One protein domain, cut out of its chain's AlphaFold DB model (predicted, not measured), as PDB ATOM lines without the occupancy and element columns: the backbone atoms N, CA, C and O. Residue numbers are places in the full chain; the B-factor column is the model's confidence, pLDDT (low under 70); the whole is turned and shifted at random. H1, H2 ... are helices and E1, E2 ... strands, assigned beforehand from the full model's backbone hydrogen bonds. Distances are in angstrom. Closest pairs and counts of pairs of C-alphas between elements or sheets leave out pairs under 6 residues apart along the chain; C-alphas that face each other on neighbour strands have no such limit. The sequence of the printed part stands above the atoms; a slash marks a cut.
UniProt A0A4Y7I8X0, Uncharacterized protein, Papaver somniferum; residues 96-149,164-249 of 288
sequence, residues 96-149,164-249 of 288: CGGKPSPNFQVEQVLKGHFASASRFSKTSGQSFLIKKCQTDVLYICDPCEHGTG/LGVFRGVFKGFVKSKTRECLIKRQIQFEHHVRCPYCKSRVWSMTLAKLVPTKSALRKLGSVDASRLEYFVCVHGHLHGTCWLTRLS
ATOM      1  N   CYS A  96     -28.673 -16.851 -12.177       92.88
ATOM      2  CA  CYS A  96     -28.638 -17.770 -13.316       92.88
ATOM      3  C   CYS A  96     -27.245 -17.957 -13.931       92.88
ATOM      4  O   CYS A  96     -27.117 -18.751 -14.866       92.88
ATOM      5  N   GLY A  97     -26.241 -17.237 -13.423       90.94
ATOM      6  CA  GLY A  97     -24.927 -17.129 -14.038       90.94
ATOM      7  C   GLY A  97     -24.970 -16.382 -15.375       90.94
ATOM      8  O   GLY A  97     -25.971 -15.753 -15.734       90.94
ATOM      9  N   GLY A  98     -23.868 -16.487 -16.107       85.38
ATOM     10  CA  GLY A  98     -23.631 -15.856 -17.401       85.38
ATOM     11  C   GLY A  98     -23.469 -16.904 -18.495       85.38
ATOM     12  O   GLY A  98     -22.795 -17.919 -18.314       85.38
ATOM     13  N   LYS A  99     -24.106 -16.669 -19.643       82.94
ATOM     14  CA  LYS A  99     -23.951 -17.503 -20.838       82.94
ATOM     15  C   LYS A  99     -23.607 -16.612 -22.025       82.94
ATOM     16  O   LYS A  99     -24.215 -15.548 -22.128       82.94
ATOM     17  N   PRO A 100     -22.724 -17.062 -22.931       81.75
ATOM     18  CA  PRO A 100     -22.480 -16.352 -24.173       81.75
ATOM     19  C   PRO A 100     -23.783 -16.180 -24.954       81.75
ATOM     20  O   PRO A 100     -24.577 -17.118 -25.085       81.75
ATOM     21  N   SER A 101     -23.985 -14.985 -25.491       79.00
ATOM     22  CA  SER A 101     -25.061 -14.671 -26.419       79.00
ATOM     23  C   SER A 101     -24.489 -13.961 -27.652       79.00
ATOM     24  O   SER A 101     -23.364 -13.457 -27.610       79.00
ATOM     25  N   PRO A 102     -25.245 -13.883 -28.762       75.25
ATOM     26  CA  PRO A 102     -24.796 -13.158 -29.948       75.25
ATOM     27  C   PRO A 102     -24.448 -11.686 -29.690       75.25
ATOM     28  O   PRO A 102     -23.621 -11.136 -30.411       75.25
ATOM     29  N   ASN A 103     -25.062 -11.051 -28.682       75.19
ATOM     30  CA  ASN A 103     -24.843  -9.634 -28.370       75.19
ATOM     31  C   ASN A 103     -23.990  -9.421 -27.112       75.19
ATOM     32  O   ASN A 103     -23.732  -8.277 -26.751       75.19
ATOM     33  N   PHE A 104     -23.593 -10.494 -26.427       81.75
ATOM     34  CA  PHE A 104     -22.856 -10.426 -25.174       81.75
ATOM     35  C   PHE A 104     -21.929 -11.638 -25.058       81.75
ATOM     36  O   PHE A 104     -22.346 -12.746 -24.708       81.75
ATOM     37  N   GLN A 105     -20.659 -11.443 -25.405       78.69
ATOM     38  CA  GLN A 105     -19.660 -12.500 -25.301       78.69
ATOM     39  C   GLN A 105     -19.169 -12.606 -23.862       78.69
ATOM     40  O   GLN A 105     -18.885 -11.593 -23.237       78.69
ATOM     41  N   VAL A 106     -19.072 -13.834 -23.361       76.62
ATOM     42  CA  VAL A 106     -18.407 -14.186 -22.102       76.62
ATOM     43  C   VAL A 106     -17.463 -15.328 -22.445       76.62
ATOM     44  O   VAL A 106     -17.870 -16.241 -23.166       76.62
ATOM     45  N   GLU A 107     -16.223 -15.287 -21.963       72.56
ATOM     46  CA  GLU A 107     -15.214 -16.302 -22.299       72.56
ATOM     47  C   GLU A 107     -15.610 -17.698 -21.801       72.56
ATOM     48  O   GLU A 107     -15.372 -18.703 -22.471       72.56
ATOM     49  N   GLN A 108     -16.273 -17.761 -20.643       74.94
ATOM     50  CA  GLN A 108     -16.670 -19.007 -20.000       74.94
ATOM     51  C   GLN A 108     -18.143 -18.991 -19.582       74.94
ATOM     52  O   GLN A 108     -18.706 -17.969 -19.188       74.94
ATOM     53  N   VAL A 109     -18.791 -20.156 -19.648       84.00
ATOM     54  CA  VAL A 109     -20.144 -20.330 -19.107       84.00
ATOM     55  C   VAL A 109     -20.062 -20.337 -17.586       84.00
ATOM     56  O   VAL A 109     -19.562 -21.288 -16.988       84.00
ATOM     57  N   LEU A 110     -20.621 -19.311 -16.954       85.19
ATOM     58  CA  LEU A 110     -20.696 -19.222 -15.502       85.19
ATOM     59  C   LEU A 110     -21.929 -19.980 -15.007       85.19
ATOM     60  O   LEU A 110     -23.057 -19.748 -15.460       85.19
ATOM     61  N   LYS A 111     -21.718 -20.906 -14.068       89.25
ATOM     62  CA  LYS A 111     -22.801 -21.680 -13.453       89.25
ATOM     63  C   LYS A 111     -23.658 -20.776 -12.560       89.25
ATOM     64  O   LYS A 111     -23.164 -19.866 -11.903       89.25
ATOM     65  N   GLY A 112     -24.959 -21.048 -12.523       91.25
ATOM     66  CA  GLY A 112     -25.859 -20.385 -11.583       91.25
ATOM     67  C   GLY A 112     -25.731 -20.952 -10.169       91.25
ATOM     68  O   GLY A 112     -25.403 -22.125  -9.992       91.25
ATOM     69  N   HIS A 113     -26.038 -20.131  -9.171       92.50
ATOM     70  CA  HIS A 113     -25.869 -20.434  -7.750       92.50
ATOM     71  C   HIS A 113     -26.929 -19.709  -6.913       92.50
ATOM     72  O   HIS A 113     -27.649 -18.834  -7.408       92.50
ATOM     73  N   PHE A 114     -27.033 -20.068  -5.635       92.19
ATOM     74  CA  PHE A 114     -27.817 -19.273  -4.698       92.19
ATOM     75  C   PHE A 114     -27.104 -17.951  -4.418       92.19
ATOM     76  O   PHE A 114     -25.915 -17.923  -4.103       92.19
ATOM     77  N   ALA A 115     -27.837 -16.851  -4.547       90.00
ATOM     78  CA  ALA A 115     -27.339 -15.533  -4.204       90.00
ATOM     79  C   ALA A 115     -27.304 -15.385  -2.677       90.00
ATOM     80  O   ALA A 115     -28.319 -15.602  -2.013       90.00
ATOM     81  N   SER A 116     -26.153 -14.983  -2.137       76.31
ATOM     82  CA  SER A 116     -25.926 -14.802  -0.696       76.31
ATOM     83  C   SER A 116     -26.849 -13.743  -0.083       76.31
ATOM     84  O   SER A 116     -27.424 -13.939   0.986       76.31
ATOM     85  N   ALA A 117     -27.049 -12.636  -0.794       76.00
ATOM     86  CA  ALA A 117     -28.021 -11.606  -0.468       76.00
ATOM     87  C   ALA A 117     -28.550 -10.978  -1.754       76.00
ATOM     88  O   ALA A 117     -27.835 -10.848  -2.747       76.00
ATOM     89  N   SER A 118     -29.820 -10.574  -1.770       81.31
ATOM     90  CA  SER A 118     -30.372  -9.826  -2.901       81.31
ATOM     91  C   SER A 118     -31.448  -8.860  -2.460       81.31
ATOM     92  O   SER A 118     -32.467  -9.244  -1.887       81.31
ATOM     93  N   ARG A 119     -31.201  -7.579  -2.730       89.19
ATOM     94  CA  ARG A 119     -32.091  -6.479  -2.373       89.19
ATOM     95  C   ARG A 119     -32.784  -5.998  -3.629       89.19
ATOM     96  O   ARG A 119     -32.147  -5.470  -4.526       89.19
ATOM     97  N   PHE A 120     -34.096  -6.177  -3.691       94.25
ATOM     98  CA  PHE A 120     -34.892  -5.706  -4.816       94.25
ATOM     99  C   PHE A 120     -35.369  -4.279  -4.571       94.25
ATOM    100  O   PHE A 120     -36.040  -3.997  -3.577       94.25
ATOM    101  N   SER A 121     -35.053  -3.381  -5.499       94.12
ATOM    102  CA  SER A 121     -35.357  -1.960  -5.393       94.12
ATOM    103  C   SER A 121     -36.259  -1.488  -6.529       94.12
ATOM    104  O   SER A 121     -35.979  -1.700  -7.712       94.12
ATOM    105  N   LYS A 122     -37.348  -0.806  -6.151       95.00
ATOM    106  CA  LYS A 122     -38.249  -0.118  -7.086       95.00
ATOM    107  C   LYS A 122     -37.578   1.109  -7.703       95.00
ATOM    108  O   LYS A 122     -37.780   1.377  -8.881       95.00
ATOM    109  N   THR A 123     -36.816   1.862  -6.910       94.12
ATOM    110  CA  THR A 123     -36.113   3.066  -7.374       94.12
ATOM    111  C   THR A 123     -35.011   2.702  -8.355       94.12
ATOM    112  O   THR A 123     -34.976   3.272  -9.439       94.12
ATOM    113  N   SER A 124     -34.201   1.679  -8.055       93.94
ATOM    114  CA  SER A 124     -33.212   1.165  -9.011       93.94
ATOM    115  C   SER A 124     -33.883   0.706 -10.306       93.94
ATOM    116  O   SER A 124     -33.389   1.005 -11.386       93.94
ATOM    117  N   GLY A 125     -35.043   0.043 -10.220       95.75
ATOM    118  CA  GLY A 125     -35.782  -0.410 -11.397       95.75
ATOM    119  C   GLY A 125     -36.285   0.716 -12.307       95.75
ATOM    120  O   GLY A 125     -36.417   0.491 -13.508       95.75
ATOM    121  N   GLN A 126     -36.503   1.935 -11.796       95.56
ATOM    122  CA  GLN A 126     -36.868   3.087 -12.637       95.56
ATOM    123  C   GLN A 126     -35.753   3.472 -13.614       95.56
ATOM    124  O   GLN A 126     -36.043   3.854 -14.747       95.56
ATOM    125  N   SER A 127     -34.487   3.281 -13.237       94.81
ATOM    126  CA  SER A 127     -33.336   3.545 -14.111       94.81
ATOM    127  C   SER A 127     -33.276   2.631 -15.342       94.81
ATOM    128  O   SER A 127     -32.563   2.947 -16.293       94.81
ATOM    129  N   PHE A 128     -34.042   1.533 -15.346       95.56
ATOM    130  CA  PHE A 128     -34.132   0.554 -16.436       95.56
ATOM    131  C   PHE A 128     -35.351   0.768 -17.344       95.56
ATOM    132  O   PHE A 128     -35.579  -0.016 -18.268       95.56
ATOM    133  N   LEU A 129     -36.147   1.814 -17.101       96.12
ATOM    134  CA  LEU A 129     -37.358   2.115 -17.860       96.12
ATOM    135  C   LEU A 129     -37.177   3.392 -18.679       96.12
ATOM    136  O   LEU A 129     -36.825   4.451 -18.164       96.12
ATOM    137  N   ILE A 130     -37.447   3.314 -19.985       95.31
ATOM    138  CA  ILE A 130     -37.439   4.512 -20.837       95.31
ATOM    139  C   ILE A 130     -38.581   5.446 -20.430       95.31
ATOM    140  O   ILE A 130     -39.587   4.985 -19.897       95.31
ATOM    141  N   LYS A 131     -38.493   6.741 -20.771       94.44
ATOM    142  CA  LYS A 131     -39.511   7.758 -20.420       94.44
ATOM    143  C   LYS A 131     -40.961   7.300 -20.657       94.44
ATOM    144  O   LYS A 131     -41.817   7.468 -19.801       94.44
ATOM    145  N   LYS A 132     -41.229   6.641 -21.792       95.12
ATOM    146  CA  LYS A 132     -42.572   6.132 -22.153       95.12
ATOM    147  C   LYS A 132     -43.096   5.019 -21.231       95.12
ATOM    148  O   LYS A 132     -44.296   4.769 -21.218       95.12
ATOM    149  N   CYS A 133     -42.209   4.361 -20.494       96.94
ATOM    150  CA  CYS A 133     -42.492   3.226 -19.623       96.94
ATOM    151  C   CYS A 133     -42.320   3.547 -18.131       96.94
ATOM    152  O   CYS A 133     -42.479   2.649 -17.319       96.94
ATOM    153  N   GLN A 134     -42.021   4.793 -17.741       94.75
ATOM    154  CA  GLN A 134     -41.758   5.169 -16.336       94.75
ATOM    155  C   GLN A 134     -42.964   4.996 -15.396       94.75
ATOM    156  O   GLN A 134     -42.815   4.976 -14.179       94.75
ATOM    157  N   THR A 135     -44.171   4.843 -15.944       95.88
ATOM    158  CA  THR A 135     -45.361   4.493 -15.154       95.88
ATOM    159  C   THR A 135     -45.372   3.025 -14.723       95.88
ATOM    160  O   THR A 135     -46.119   2.654 -13.815       95.88
ATOM    161  N   ASP A 136     -44.538   2.185 -15.339       96.56
ATOM    162  CA  ASP A 136     -44.381   0.797 -14.941       96.56
ATOM    163  C   ASP A 136     -43.590   0.687 -13.633       96.56
ATOM    164  O   ASP A 136     -42.755   1.522 -13.278       96.56
ATOM    165  N   VAL A 137     -43.834  -0.403 -12.909       95.75
ATOM    166  CA  VAL A 137     -43.092  -0.738 -11.694       95.75
ATOM    167  C   VAL A 137     -42.261  -1.983 -11.960       95.75
ATOM    168  O   VAL A 137     -42.807  -3.081 -12.102       95.75
ATOM    169  N   LEU A 138     -40.946  -1.788 -12.005       96.38
ATOM    170  CA  LEU A 138     -39.928  -2.829 -12.064       96.38
ATOM    171  C   LEU A 138     -39.176  -2.850 -10.734       96.38
ATOM    172  O   LEU A 138     -38.724  -1.812 -10.257       96.38
ATOM    173  N   TYR A 139     -39.053  -4.030 -10.142       96.44
ATOM    174  CA  TYR A 139     -38.130  -4.286  -9.047       96.44
ATOM    175  C   TYR A 139     -36.895  -4.958  -9.622       96.44
ATOM    176  O   TYR A 139     -37.028  -5.930 -10.362       96.44
ATOM    177  N   ILE A 140     -35.711  -4.464  -9.283       95.75
ATOM    178  CA  ILE A 140     -34.448  -5.036  -9.751       95.75
ATOM    179  C   ILE A 140     -33.494  -5.219  -8.578       95.75
ATOM    180  O   ILE A 140     -33.524  -4.406  -7.649       95.75
ATOM    181  N   CYS A 141     -32.707  -6.288  -8.592       94.69
ATOM    182  CA  CYS A 141     -31.654  -6.491  -7.611       94.69
ATOM    183  C   CYS A 141     -30.342  -5.836  -8.038       94.69
ATOM    184  O   CYS A 141     -30.127  -5.577  -9.225       94.69
ATOM    185  N   ASP A 142     -29.463  -5.630  -7.064       92.06
ATOM    186  CA  ASP A 142     -28.058  -5.346  -7.338       92.06
ATOM    187  C   ASP A 142     -27.414  -6.557  -8.058       92.06
ATOM    188  O   ASP A 142     -27.846  -7.698  -7.828       92.06
ATOM    189  N   PRO A 143     -26.451  -6.343  -8.973       91.88
ATOM    190  CA  PRO A 143     -25.800  -7.433  -9.693       91.88
ATOM    191  C   PRO A 143     -25.073  -8.397  -8.755       91.88
ATOM    192  O   PRO A 143     -24.467  -7.992  -7.769       91.88
ATOM    193  N   CYS A 144     -25.124  -9.685  -9.079       91.81
ATOM    194  CA  CYS A 144     -24.201 -10.665  -8.528       91.81
ATOM    195  C   CYS A 144     -22.892 -10.577  -9.310       91.81
ATOM    196  O   CYS A 144     -22.916 -10.717 -10.533       91.81
ATOM    197  N   GLU A 145     -21.790 -10.332  -8.613       89.81
ATOM    198  CA  GLU A 145     -20.466 -10.171  -9.213       89.81
ATOM    199  C   GLU A 145     -19.814 -11.539  -9.422       89.81
ATOM    200  O   GLU A 145     -19.831 -12.402  -8.540       89.81
ATOM    201  N   HIS A 146     -19.261 -11.741 -10.610       87.62
ATOM    202  CA  HIS A 146     -18.529 -12.935 -10.988       87.62
ATOM    203  C   HIS A 146     -17.188 -12.512 -11.574       87.62
ATOM    204  O   HIS A 146     -17.148 -11.946 -12.666       87.62
ATOM    205  N   GLY A 147     -16.103 -12.827 -10.867       80.88
ATOM    206  CA  GLY A 147     -14.762 -12.637 -11.403       80.88
ATOM    207  C   GLY A 147     -14.565 -13.507 -12.639       80.88
ATOM    208  O   GLY A 147     -14.791 -14.718 -12.588       80.88
ATOM    209  N   THR A 148     -14.153 -12.903 -13.748       68.00
ATOM    210  CA  THR A 148     -13.788 -13.633 -14.974       68.00
ATOM    211  C   THR A 148     -12.343 -14.105 -14.979       68.00
ATOM    212  O   THR A 148     -11.910 -14.656 -15.984       68.00
ATOM    213  N   GLY A 149     -11.639 -13.929 -13.853       56.41
ATOM    214  CA  GLY A 149     -10.208 -14.155 -13.703       56.41
ATOM    215  C   GLY A 149      -9.714 -15.400 -14.424       56.41
ATOM    216  O   GLY A 149      -9.953 -16.530 -13.985       56.41
ATOM    217  N   LEU A 164     -18.016  -9.680 -14.221       88.19
ATOM    218  CA  LEU A 164     -19.341  -9.853 -14.800       88.19
ATOM    219  C   LEU A 164     -20.426  -9.668 -13.734       88.19
ATOM    220  O   LEU A 164     -20.507 -10.417 -12.765       88.19
ATOM    221  N   GLY A 165     -21.343  -8.736 -13.972       91.25
ATOM    222  CA  GLY A 165     -22.541  -8.530 -13.172       91.25
ATOM    223  C   GLY A 165     -23.744  -9.278 -13.739       91.25
ATOM    224  O   GLY A 165     -24.195  -8.993 -14.848       91.25
ATOM    225  N   VAL A 166     -24.328 -10.193 -12.964       93.50
ATOM    226  CA  VAL A 166     -25.588 -10.874 -13.304       93.50
ATOM    227  C   VAL A 166     -26.715 -10.324 -12.439       93.50
ATOM    228  O   VAL A 166     -26.743 -10.519 -11.225       93.50
ATOM    229  N   PHE A 167     -27.691  -9.666 -13.055       94.88
ATOM    230  CA  PHE A 167     -28.798  -9.034 -12.343       94.88
ATOM    231  C   PHE A 167     -30.150  -9.591 -12.780       94.88
ATOM    232  O   PHE A 167     -30.325 -10.197 -13.842       94.88
ATOM    233  N   ARG A 168     -31.144  -9.403 -11.915       96.19
ATOM    234  CA  ARG A 168     -32.477  -9.979 -12.079       96.19
ATOM    235  C   ARG A 168     -33.547  -9.069 -11.522       96.19
ATOM    236  O   ARG A 168     -33.303  -8.229 -10.661       96.19
ATOM    237  N   GLY A 169     -34.750  -9.221 -12.049       96.50
ATOM    238  CA  GLY A 169     -35.840  -8.317 -11.739       96.50
ATOM    239  C   GLY A 169     -37.206  -8.910 -12.009       96.50
ATOM    240  O   GLY A 169     -37.353  -9.971 -12.619       96.50
ATOM    241  N   VAL A 170     -38.227  -8.195 -11.558       96.56
ATOM    242  CA  VAL A 170     -39.612  -8.547 -11.830       96.56
ATOM    243  C   VAL A 170     -40.505  -7.315 -11.911       96.56
ATOM    244  O   VAL A 170     -40.434  -6.393 -11.097       96.56
ATOM    245  N   PHE A 171     -41.371  -7.301 -12.917       96.06
ATOM    246  CA  PHE A 171     -42.405  -6.288 -13.076       96.06
ATOM    247  C   PHE A 171     -43.617  -6.590 -12.192       96.06
ATOM    248  O   PHE A 171     -44.138  -7.704 -12.198       96.06
ATOM    249  N   LYS A 172     -44.160  -5.562 -11.533       92.00
ATOM    250  CA  LYS A 172     -45.378  -5.677 -10.712       92.00
ATOM    251  C   LYS A 172     -46.639  -6.023 -11.515       92.00
ATOM    252  O   LYS A 172     -47.571  -6.610 -10.982       92.00
ATOM    253  N   GLY A 173     -46.687  -5.652 -12.795       89.69
ATOM    254  CA  GLY A 173     -47.895  -5.751 -13.620       89.69
ATOM    255  C   GLY A 173     -47.609  -5.849 -15.113       89.69
ATOM    256  O   GLY A 173     -48.245  -5.161 -15.905       89.69
ATOM    257  N   PHE A 174     -46.646  -6.686 -15.509       94.06
ATOM    258  CA  PHE A 174     -46.119  -6.713 -16.879       94.06
ATOM    259  C   PHE A 174     -47.178  -6.884 -17.976       94.06
ATOM    260  O   PHE A 174     -47.088  -6.272 -19.032       94.06
ATOM    261  N   VAL A 175     -48.217  -7.689 -17.739       91.56
ATOM    262  CA  VAL A 175     -49.262  -7.940 -18.750       91.56
ATOM    263  C   VAL A 175     -49.957  -6.648 -19.198       91.56
ATOM    264  O   VAL A 175     -50.318  -6.530 -20.371       91.56
ATOM    265  N   LYS A 176     -50.105  -5.686 -18.279       92.75
ATOM    266  CA  LYS A 176     -50.754  -4.386 -18.496       92.75
ATOM    267  C   LYS A 176     -49.746  -3.229 -18.601       92.75
ATOM    268  O   LYS A 176     -50.158  -2.076 -18.557       92.75
ATOM    269  N   SER A 177     -48.449  -3.524 -18.687       95.56
ATOM    270  CA  SER A 177     -47.395  -2.510 -18.637       95.56
ATOM    271  C   SER A 177     -47.211  -1.787 -19.971       95.56
ATOM    272  O   SER A 177     -47.420  -2.357 -21.049       95.56
ATOM    273  N   LYS A 178     -46.746  -0.537 -19.906       97.88
ATOM    274  CA  LYS A 178     -46.333   0.245 -21.081       97.88
ATOM    275  C   LYS A 178     -45.124  -0.369 -21.776       97.88
ATOM    276  O   LYS A 178     -45.017  -0.297 -22.999       97.88
ATOM    277  N   THR A 179     -44.263  -1.046 -21.029       97.75
ATOM    278  CA  THR A 179     -43.134  -1.815 -21.558       97.75
ATOM    279  C   THR A 179     -43.614  -2.928 -22.482       97.75
ATOM    280  O   THR A 179     -43.142  -3.031 -23.615       97.75
ATOM    281  N   ARG A 180     -44.598  -3.727 -22.049       97.44
ATOM    282  CA  ARG A 180     -45.170  -4.786 -22.887       97.44
ATOM    283  C   ARG A 180     -45.907  -4.212 -24.093       97.44
ATOM    284  O   ARG A 180     -45.765  -4.738 -25.193       97.44
ATOM    285  N   GLU A 181     -46.652  -3.123 -23.905       97.81
ATOM    286  CA  GLU A 181     -47.295  -2.399 -25.008       97.81
ATOM    287  C   GLU A 181     -46.263  -1.965 -26.064       97.81
ATOM    288  O   GLU A 181     -46.467  -2.193 -27.255       97.81
ATOM    289  N   CYS A 182     -45.116  -1.419 -25.641       97.75
ATOM    290  CA  CYS A 182     -44.032  -1.026 -26.540       97.75
ATOM    291  C   CYS A 182     -43.436  -2.213 -27.304       97.75
ATOM    292  O   CYS A 182     -43.232  -2.095 -28.512       97.75
ATOM    293  N   LEU A 183     -43.176  -3.341 -26.633       97.88
ATOM    294  CA  LEU A 183     -42.655  -4.561 -27.267       97.88
ATOM    295  C   LEU A 183     -43.591  -5.065 -28.374       97.88
ATOM    296  O   LEU A 183     -43.145  -5.343 -29.485       97.88
ATOM    297  N   ILE A 184     -44.896  -5.111 -28.090       97.06
ATOM    298  CA  ILE A 184     -45.915  -5.552 -29.052       97.06
ATOM    299  C   ILE A 184     -46.052  -4.546 -30.193       97.06
ATOM    300  O   ILE A 184     -46.038  -4.929 -31.359       97.06
ATOM    301  N   LYS A 185     -46.149  -3.248 -29.886       96.75
ATOM    302  CA  LYS A 185     -46.296  -2.195 -30.898       96.75
ATOM    303  C   LYS A 185     -45.108  -2.152 -31.860       96.75
ATOM    304  O   LYS A 185     -45.299  -1.893 -33.042       96.75
ATOM    305  N   ARG A 186     -43.899  -2.421 -31.362       96.25
ATOM    306  CA  ARG A 186     -42.674  -2.518 -32.171       96.25
ATOM    307  C   ARG A 186     -42.513  -3.871 -32.876       96.25
ATOM    308  O   ARG A 186     -41.528  -4.039 -33.580       96.25
ATOM    309  N   GLN A 187     -43.449  -4.809 -32.697       96.69
ATOM    310  CA  GLN A 187     -43.410  -6.149 -33.296       96.69
ATOM    311  C   GLN A 187     -42.106  -6.900 -32.986       96.69
ATOM    312  O   GLN A 187     -41.577  -7.632 -33.822       96.69
ATOM    313  N   ILE A 188     -41.573  -6.712 -31.773       96.75
ATOM    314  CA  ILE A 188     -40.353  -7.400 -31.348       96.75
ATOM    315  C   ILE A 188     -40.661  -8.891 -31.221       96.75
ATOM    316  O   ILE A 188     -41.572  -9.291 -30.487       96.75
ATOM    317  N   GLN A 189     -39.895  -9.709 -31.938       96.81
ATOM    318  CA  GLN A 189     -40.018 -11.160 -31.883       96.81
ATOM    319  C   GLN A 189     -39.460 -11.707 -30.569       96.81
ATOM    320  O   GLN A 189     -38.619 -11.092 -29.913       96.81
ATOM    321  N   PHE A 190     -39.956 -12.875 -30.171       97.25
ATOM    322  CA  PHE A 190     -39.352 -13.605 -29.063       97.25
ATOM    323  C   PHE A 190     -38.001 -14.180 -29.480       97.25
ATOM    324  O   PHE A 190     -37.850 -14.670 -30.596       97.25
ATOM    325  N   GLU A 191     -37.069 -14.227 -28.539       95.06
ATOM    326  CA  GLU A 191     -35.803 -14.920 -28.726       95.06
ATOM    327  C   GLU A 191     -36.025 -16.425 -28.883       95.06
ATOM    328  O   GLU A 191     -36.661 -17.088 -28.051       95.06
ATOM    329  N   HIS A 192     -35.476 -16.994 -29.953       91.25
ATOM    330  CA  HIS A 192     -35.656 -18.410 -30.259       91.25
ATOM    331  C   HIS A 192     -34.855 -19.303 -29.306       91.25
ATOM    332  O   HIS A 192     -35.405 -20.285 -28.796       91.25
ATOM    333  N   HIS A 193     -33.610 -18.917 -29.011       90.06
ATOM    334  CA  HIS A 193     -32.643 -19.719 -28.250       90.06
ATOM    335  C   HIS A 193     -32.570 -19.364 -26.762       90.06
ATOM    336  O   HIS A 193     -32.020 -20.130 -25.974       90.06
ATOM    337  N   VAL A 194     -33.163 -18.240 -26.354       92.12
ATOM    338  CA  VAL A 194     -33.157 -17.792 -24.958       92.12
ATOM    339  C   VAL A 194     -34.509 -18.089 -24.307       92.12
ATOM    340  O   VAL A 194     -35.585 -17.910 -24.888       92.12
ATOM    341  N   ARG A 195     -34.469 -18.587 -23.072       94.75
ATOM    342  CA  ARG A 195     -35.645 -18.815 -22.225       94.75
ATOM    343  C   ARG A 195     -35.396 -18.208 -20.862       94.75
ATOM    344  O   ARG A 195     -34.274 -18.219 -20.372       94.75
ATOM    345  N   CYS A 196     -36.470 -17.754 -20.225       96.31
ATOM    346  CA  CYS A 196     -36.395 -17.221 -18.875       96.31
ATOM    347  C   CYS A 196     -35.816 -18.286 -17.927       96.31
ATOM    348  O   CYS A 196     -36.413 -19.362 -17.811       96.31
ATOM    349  N   PRO A 197     -34.717 -18.014 -17.207       95.19
ATOM    350  CA  PRO A 197     -34.086 -19.012 -16.345       95.19
ATOM    351  C   PRO A 197     -35.011 -19.446 -15.201       95.19
ATOM    352  O   PRO A 197     -34.960 -20.605 -14.786       95.19
ATOM    353  N   TYR A 198     -35.918 -18.562 -14.776       95.75
ATOM    354  CA  TYR A 198     -36.807 -18.759 -13.631       95.75
ATOM    355  C   TYR A 198     -38.063 -19.575 -13.971       95.75
ATOM    356  O   TYR A 198     -38.340 -20.583 -13.327       95.75
ATOM    357  N   CYS A 199     -38.780 -19.188 -15.033       94.75
ATOM    358  CA  CYS A 199     -40.086 -19.770 -15.394       94.75
ATOM    359  C   CYS A 199     -40.112 -20.498 -16.748       94.75
ATOM    360  O   CYS A 199     -41.175 -20.889 -17.224       94.75
ATOM    361  N   LYS A 200     -38.962 -20.590 -17.429       95.06
ATOM    362  CA  LYS A 200     -38.766 -21.239 -18.741       95.06
ATOM    363  C   LYS A 200     -39.598 -20.678 -19.901       95.06
ATOM    364  O   LYS A 200     -39.569 -21.217 -21.003       95.06
ATOM    365  N   SER A 201     -40.303 -19.572 -19.693       96.56
ATOM    366  CA  SER A 201     -41.108 -18.932 -20.735       96.56
ATOM    367  C   SER A 201     -40.254 -18.211 -21.780       96.56
ATOM    368  O   SER A 201     -39.089 -17.887 -21.536       96.56
ATOM    369  N   ARG A 202     -40.859 -17.936 -22.944       97.19
ATOM    370  CA  ARG A 202     -40.262 -17.119 -24.013       97.19
ATOM    371  C   ARG A 202     -39.952 -15.705 -23.520       97.19
ATOM    372  O   ARG A 202     -40.672 -15.182 -22.662       97.19
ATOM    373  N   VAL A 203     -38.903 -15.108 -24.082       97.50
ATOM    374  CA  VAL A 203     -38.389 -13.790 -23.691       97.50
ATOM    375  C   VAL A 203     -38.221 -12.865 -24.889       97.50
ATOM    376  O   VAL A 203     -37.984 -13.335 -25.998       97.50
ATOM    377  N   TRP A 204     -38.349 -11.564 -24.657       97.75
ATOM    378  CA  TRP A 204     -37.918 -10.520 -25.582       97.75
ATOM    379  C   TRP A 204     -36.551  -9.990 -25.154       97.75
ATOM    380  O   TRP A 204     -36.334  -9.808 -23.952       97.75
ATOM    381  N   SER A 205     -35.674  -9.684 -26.112       95.12
ATOM    382  CA  SER A 205     -34.477  -8.876 -25.855       95.12
ATOM    383  C   SER A 205     -34.858  -7.406 -25.712       95.12
ATOM    384  O   SER A 205     -35.404  -6.790 -26.632       95.12
ATOM    385  N   MET A 206     -34.577  -6.827 -24.546       94.88
ATOM    386  CA  MET A 206     -34.841  -5.411 -24.279       94.88
ATOM    387  C   MET A 206     -33.826  -4.510 -24.987       94.88
ATOM    388  O   MET A 206     -34.187  -3.416 -25.439       94.88
ATOM    389  N   THR A 207     -32.593  -5.005 -25.136       88.81
ATOM    390  CA  THR A 207     -31.511  -4.370 -25.896       88.81
ATOM    391  C   THR A 207     -31.888  -4.252 -27.371       88.81
ATOM    392  O   THR A 207     -31.964  -3.136 -27.888       88.81
ATOM    393  N   LEU A 208     -32.266  -5.357 -28.030       89.62
ATOM    394  CA  LEU A 208     -32.705  -5.323 -29.434       89.62
ATOM    395  C   LEU A 208     -33.996  -4.518 -29.621       89.62
ATOM    396  O   LEU A 208     -34.169  -3.825 -30.623       89.62
ATOM    397  N   ALA A 209     -34.885  -4.534 -28.623       93.12
ATOM    398  CA  ALA A 209     -36.093  -3.721 -28.638       93.12
ATOM    399  C   ALA A 209     -35.829  -2.211 -28.524       93.12
ATOM    400  O   ALA A 209     -36.775  -1.439 -28.701       93.12
ATOM    401  N   LYS A 210     -34.598  -1.768 -28.215       92.00
ATOM    402  CA  LYS A 210     -34.250  -0.372 -27.892       92.00
ATOM    403  C   LYS A 210     -35.143   0.188 -26.779       92.00
ATOM    404  O   LYS A 210     -35.732   1.269 -26.912       92.00
ATOM    405  N   LEU A 211     -35.325  -0.603 -25.721       93.94
ATOM    406  CA  LEU A 211     -36.095  -0.247 -24.521       93.94
ATOM    407  C   LEU A 211     -35.211  -0.126 -23.273       93.94
ATOM    408  O   LEU A 211     -35.728  -0.062 -22.161       93.94
ATOM    409  N   VAL A 212     -33.897  -0.055 -23.476       89.50
ATOM    410  CA  VAL A 212     -32.898   0.162 -22.432       89.50
ATOM    411  C   VAL A 212     -32.518   1.638 -22.385       89.50
ATOM    412  O   VAL A 212     -32.017   2.155 -23.388       89.50
ATOM    413  N   PRO A 213     -32.719   2.349 -21.265       86.00
ATOM    414  CA  PRO A 213     -32.154   3.678 -21.086       86.00
ATOM    415  C   PRO A 213     -30.677   3.514 -20.728       86.00
ATOM    416  O   PRO A 213     -30.321   3.365 -19.562       86.00
ATOM    417  N   THR A 214     -29.826   3.495 -21.753       80.25
ATOM    418  CA  THR A 214     -28.409   3.130 -21.631       80.25
ATOM    419  C   THR A 214     -27.706   3.919 -20.531       80.25
ATOM    420  O   THR A 214     -27.210   3.311 -19.597       80.25
ATOM    421  N   LYS A 215     -27.771   5.256 -20.528       85.88
ATOM    422  CA  LYS A 215     -27.075   6.076 -19.516       85.88
ATOM    423  C   LYS A 215     -27.476   5.759 -18.065       85.88
ATOM    424  O   LYS A 215     -26.607   5.525 -17.231       85.88
ATOM    425  N   SER A 216     -28.772   5.752 -17.741       88.12
ATOM    426  CA  SER A 216     -29.219   5.545 -16.353       88.12
ATOM    427  C   SER A 216     -29.092   4.093 -15.898       88.12
ATOM    428  O   SER A 216     -28.801   3.857 -14.728       88.12
ATOM    429  N   ALA A 217     -29.297   3.127 -16.798       86.50
ATOM    430  CA  ALA A 217     -29.134   1.711 -16.482       86.50
ATOM    431  C   ALA A 217     -27.658   1.370 -16.238       86.50
ATOM    432  O   ALA A 217     -27.346   0.750 -15.227       86.50
ATOM    433  N   LEU A 218     -26.758   1.837 -17.108       85.75
ATOM    434  CA  LEU A 218     -25.313   1.631 -16.984       85.75
ATOM    435  C   LEU A 218     -24.762   2.234 -15.692       85.75
ATOM    436  O   LEU A 218     -24.163   1.514 -14.899       85.75
ATOM    437  N   ARG A 219     -25.088   3.504 -15.407       86.25
ATOM    438  CA  ARG A 219     -24.705   4.162 -14.147       86.25
ATOM    439  C   ARG A 219     -25.193   3.382 -12.929       86.25
ATOM    440  O   ARG A 219     -24.462   3.220 -11.962       86.25
ATOM    441  N   LYS A 220     -26.430   2.872 -12.967       88.75
ATOM    442  CA  LYS A 220     -26.995   2.096 -11.854       88.75
ATOM    443  C   LYS A 220     -26.321   0.732 -11.673       88.75
ATOM    444  O   LYS A 220     -26.348   0.213 -10.561       88.75
ATOM    445  N   LEU A 221     -25.761   0.172 -12.742       84.88
ATOM    446  CA  LEU A 221     -25.037  -1.097 -12.751       84.88
ATOM    447  C   LEU A 221     -23.529  -0.943 -12.516       84.88
ATOM    448  O   LEU A 221     -22.857  -1.959 -12.428       84.88
ATOM    449  N   GLY A 222     -22.989   0.279 -12.447       81.31
ATOM    450  CA  GLY A 222     -21.536   0.486 -12.408       81.31
ATOM    451  C   GLY A 222     -20.839   0.085 -13.714       81.31
ATOM    452  O   GLY A 222     -19.685  -0.326 -13.703       81.31
ATOM    453  N   SER A 223     -21.538   0.160 -14.849       79.06
ATOM    454  CA  SER A 223     -20.999  -0.153 -16.178       79.06
ATOM    455  C   SER A 223     -20.785   1.132 -16.980       79.06
ATOM    456  O   SER A 223     -21.573   2.068 -16.852       79.06
ATOM    457  N   VAL A 224     -19.750   1.187 -17.819       69.31
ATOM    458  CA  VAL A 224     -19.399   2.381 -18.616       69.31
ATOM    459  C   VAL A 224     -19.872   2.338 -20.074       69.31
ATOM    460  O   VAL A 224     -20.026   3.394 -20.685       69.31
ATOM    461  N   ASP A 225     -20.182   1.164 -20.639       73.19
ATOM    462  CA  ASP A 225     -20.513   1.030 -22.069       73.19
ATOM    463  C   ASP A 225     -21.842   0.295 -22.316       73.19
ATOM    464  O   ASP A 225     -22.109  -0.787 -21.803       73.19
ATOM    465  N   ALA A 226     -22.679   0.870 -23.180       67.50
ATOM    466  CA  ALA A 226     -23.952   0.298 -23.606       67.50
ATOM    467  C   ALA A 226     -23.811  -1.021 -24.376       67.50
ATOM    468  O   ALA A 226     -24.745  -1.824 -24.348       67.50
ATOM    469  N   SER A 227     -22.674  -1.255 -25.042       68.38
ATOM    470  CA  SER A 227     -22.361  -2.542 -25.682       68.38
ATOM    471  C   SER A 227     -22.154  -3.667 -24.658       68.38
ATOM    472  O   SER A 227     -22.230  -4.849 -24.988       68.38
ATOM    473  N   ARG A 228     -21.972  -3.295 -23.387       79.56
ATOM    474  CA  ARG A 228     -21.691  -4.181 -22.263       79.56
ATOM    475  C   ARG A 228     -22.920  -4.472 -21.407       79.56
ATOM    476  O   ARG A 228     -22.774  -4.792 -20.233       79.56
ATOM    477  N   LEU A 229     -24.125  -4.376 -21.973       88.25
ATOM    478  CA  LEU A 229     -25.382  -4.624 -21.264       88.25
ATOM    479  C   LEU A 229     -26.381  -5.403 -22.126       88.25
ATOM    480  O   LEU A 229     -26.897  -4.909 -23.132       88.25
ATOM    481  N   GLU A 230     -26.760  -6.588 -21.659       90.56
ATOM    482  CA  GLU A 230     -27.836  -7.375 -22.250       90.56
ATOM    483  C   GLU A 230     -28.862  -7.766 -21.193       90.56
ATOM    484  O   GLU A 230     -28.523  -8.259 -20.121       90.56
ATOM    485  N   TYR A 231     -30.148  -7.568 -21.485       93.38
ATOM    486  CA  TYR A 231     -31.195  -8.146 -20.651       93.38
ATOM    487  C   TYR A 231     -32.468  -8.470 -21.414       93.38
ATOM    488  O   TYR A 231     -32.817  -7.880 -22.442       93.38
ATOM    489  N   PHE A 232     -33.189  -9.424 -20.843       96.50
ATOM    490  CA  PHE A 232     -34.375 -10.016 -21.421       96.50
ATOM    491  C   PHE A 232     -35.536  -9.938 -20.442       96.50
ATOM    492  O   PHE A 232     -35.351 -10.014 -19.226       96.50
ATOM    493  N   VAL A 233     -36.754  -9.848 -20.977       97.81
ATOM    494  CA  VAL A 233     -37.986  -9.935 -20.185       97.81
ATOM    495  C   VAL A 233     -38.895 -11.031 -20.726       97.81
ATOM    496  O   VAL A 233     -39.122 -11.134 -21.931       97.81
ATOM    497  N   CYS A 234     -39.424 -11.877 -19.844       97.81
ATOM    498  CA  CYS A 234     -40.342 -12.946 -20.231       97.81
ATOM    499  C   CYS A 234     -41.804 -12.486 -20.273       97.81
ATOM    500  O   CYS A 234     -42.162 -11.440 -19.737       97.81
ATOM    501  N   VAL A 235     -42.690 -13.311 -20.840       95.81
ATOM    502  CA  VAL A 235     -44.148 -13.044 -20.887       95.81
ATOM    503  C   VAL A 235     -44.808 -12.835 -19.519       95.81
ATOM    504  O   VAL A 235     -45.873 -12.225 -19.445       95.81
ATOM    505  N   HIS A 236     -44.181 -13.315 -18.442       95.00
ATOM    506  CA  HIS A 236     -44.635 -13.127 -17.063       95.00
ATOM    507  C   HIS A 236     -44.019 -11.899 -16.377       95.00
ATOM    508  O   HIS A 236     -44.401 -11.588 -15.257       95.00
ATOM    509  N   GLY A 237     -43.110 -11.178 -17.041       96.12
ATOM    510  CA  GLY A 237     -42.463  -9.991 -16.484       96.12
ATOM    511  C   GLY A 237     -41.224 -10.269 -15.642       96.12
ATOM    512  O   GLY A 237     -40.796  -9.384 -14.908       96.12
ATOM    513  N   HIS A 238     -40.647 -11.468 -15.722       97.44
ATOM    514  CA  HIS A 238     -39.350 -11.748 -15.110       97.44
ATOM    515  C   HIS A 238     -38.238 -11.190 -15.990       97.44
ATOM    516  O   HIS A 238     -38.247 -11.428 -17.201       97.44
ATOM    517  N   LEU A 239     -37.289 -10.502 -15.371       97.12
ATOM    518  CA  LEU A 239     -36.118  -9.926 -16.008       97.12
ATOM    519  C   LEU A 239     -34.869 -10.698 -15.579       97.12
ATOM    520  O   LEU A 239     -34.698 -10.988 -14.395       97.12
ATOM    521  N   HIS A 240     -33.999 -10.998 -16.538       95.94
ATOM    522  CA  HIS A 240     -32.624 -11.429 -16.282       95.94
ATOM    523  C   HIS A 240     -31.691 -10.682 -17.228       95.94
ATOM    524  O   HIS A 240     -32.050 -10.450 -18.387       95.94
ATOM    525  N   GLY A 241     -30.517 -10.314 -16.737       94.12
ATOM    526  CA  GLY A 241     -29.540  -9.572 -17.511       94.12
ATOM    527  C   GLY A 241     -28.116  -9.787 -17.039       94.12
ATOM    528  O   GLY A 241     -27.875 -10.270 -15.931       94.12
ATOM    529  N   THR A 242     -27.198  -9.424 -17.918       92.25
ATOM    530  CA  THR A 242     -25.756  -9.484 -17.729       92.25
ATOM    531  C   THR A 242     -25.141  -8.163 -18.158       92.25
ATOM    532  O   THR A 242     -25.570  -7.554 -19.144       92.25
ATOM    533  N   CYS A 243     -24.143  -7.706 -17.414       90.88
ATOM    534  CA  CYS A 243     -23.351  -6.544 -17.773       90.88
ATOM    535  C   CYS A 243     -21.894  -6.704 -17.359       90.88
ATOM    536  O   CYS A 243     -21.611  -7.398 -16.388       90.88
ATOM    537  N   TRP A 244     -20.988  -6.030 -18.059       88.19
ATOM    538  CA  TRP A 244     -19.618  -5.874 -17.570       88.19
ATOM    539  C   TRP A 244     -19.566  -4.734 -16.564       88.19
ATOM    540  O   TRP A 244     -20.047  -3.631 -16.852       88.19
ATOM    541  N   LEU A 245     -19.027  -5.017 -15.388       86.06
ATOM    542  CA  LEU A 245     -18.838  -4.062 -14.310       86.06
ATOM    543  C   LEU A 245     -17.499  -3.365 -14.508       86.06
ATOM    544  O   LEU A 245     -16.508  -3.987 -14.876       86.06
ATOM    545  N   THR A 246     -17.490  -2.062 -14.276       77.56
ATOM    546  CA  THR A 246     -16.257  -1.278 -14.268       77.56
ATOM    547  C   THR A 246     -15.593  -1.515 -12.924       77.56
ATOM    548  O   THR A 246     -16.241  -1.332 -11.889       77.56
ATOM    549  N   ARG A 247     -14.314  -1.897 -12.912       67.06
ATOM    550  CA  ARG A 247     -13.553  -1.858 -11.663       67.06
ATOM    551  C   ARG A 247     -13.499  -0.410 -11.196       67.06
ATOM    552  O   ARG A 247     -13.058   0.462 -11.938       67.06
ATOM    553  N   LEU A 248     -13.946  -0.161  -9.972       56.62
ATOM    554  CA  LEU A 248     -13.638   1.093  -9.303       56.62
ATOM    555  C   LEU A 248     -12.130   1.050  -9.026       56.62
ATOM    556  O   LEU A 248     -11.700   0.351  -8.104       56.62
ATOM    557  N   SER A 249     -11.311   1.712  -9.854       43.59
ATOM    558  CA  SER A 249      -9.984   2.092  -9.379       43.59
ATOM    559  C   SER A 249     -10.222   2.971  -8.161       43.59
ATOM    560  O   SER A 249     -11.101   3.827  -8.161       43.59
TER     561      SER A 249
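This is residues 96 to 149 and 164 to 249 of the 288 residues of an uncharacterized protein of Papaver somniferum (UniProt A0A4Y7I8X0). Little regular structure: a twisted antiparallel sheet, E1 to E6, makes the core, with long unnamed stretches, residues 96 to 121 and 186 to 202, round it. The 140 printed residues, 52 in named elements, run H1 E1 E2 E3 H2 E4 H3 E5 E6, class mixed. The whole is compact, radius of gyration of the C-alphas 14.0 A, spanning 41 by 30 by 27 A.

H1, residues 122 to 126, stands at the sheet's level. E1, 138 to 141, and E2, 144 to 146, lie on one side of E3, 164 to 171; N 139 and O 170 are 2.9 A apart, N 144 and O 166 2.8 A, within hydrogen-bond range. H2, 178 to 185, only grazes the sheet. H3, 214 to 221, has a height over the sheet of 8.7 A. In the three helices every O i to N i+4 pair is within hydrogen-bond range.

H1 begins at C-alpha 122 (-38.249, -0.118, -7.086); E6, 238 to 244, ends at C-alpha 244 (-19.618, -5.874, -17.570). E3 is 23.4 A long.

Residues 150 to 163 are cut out; C-alphas 149 and 164 are 10.2 A apart.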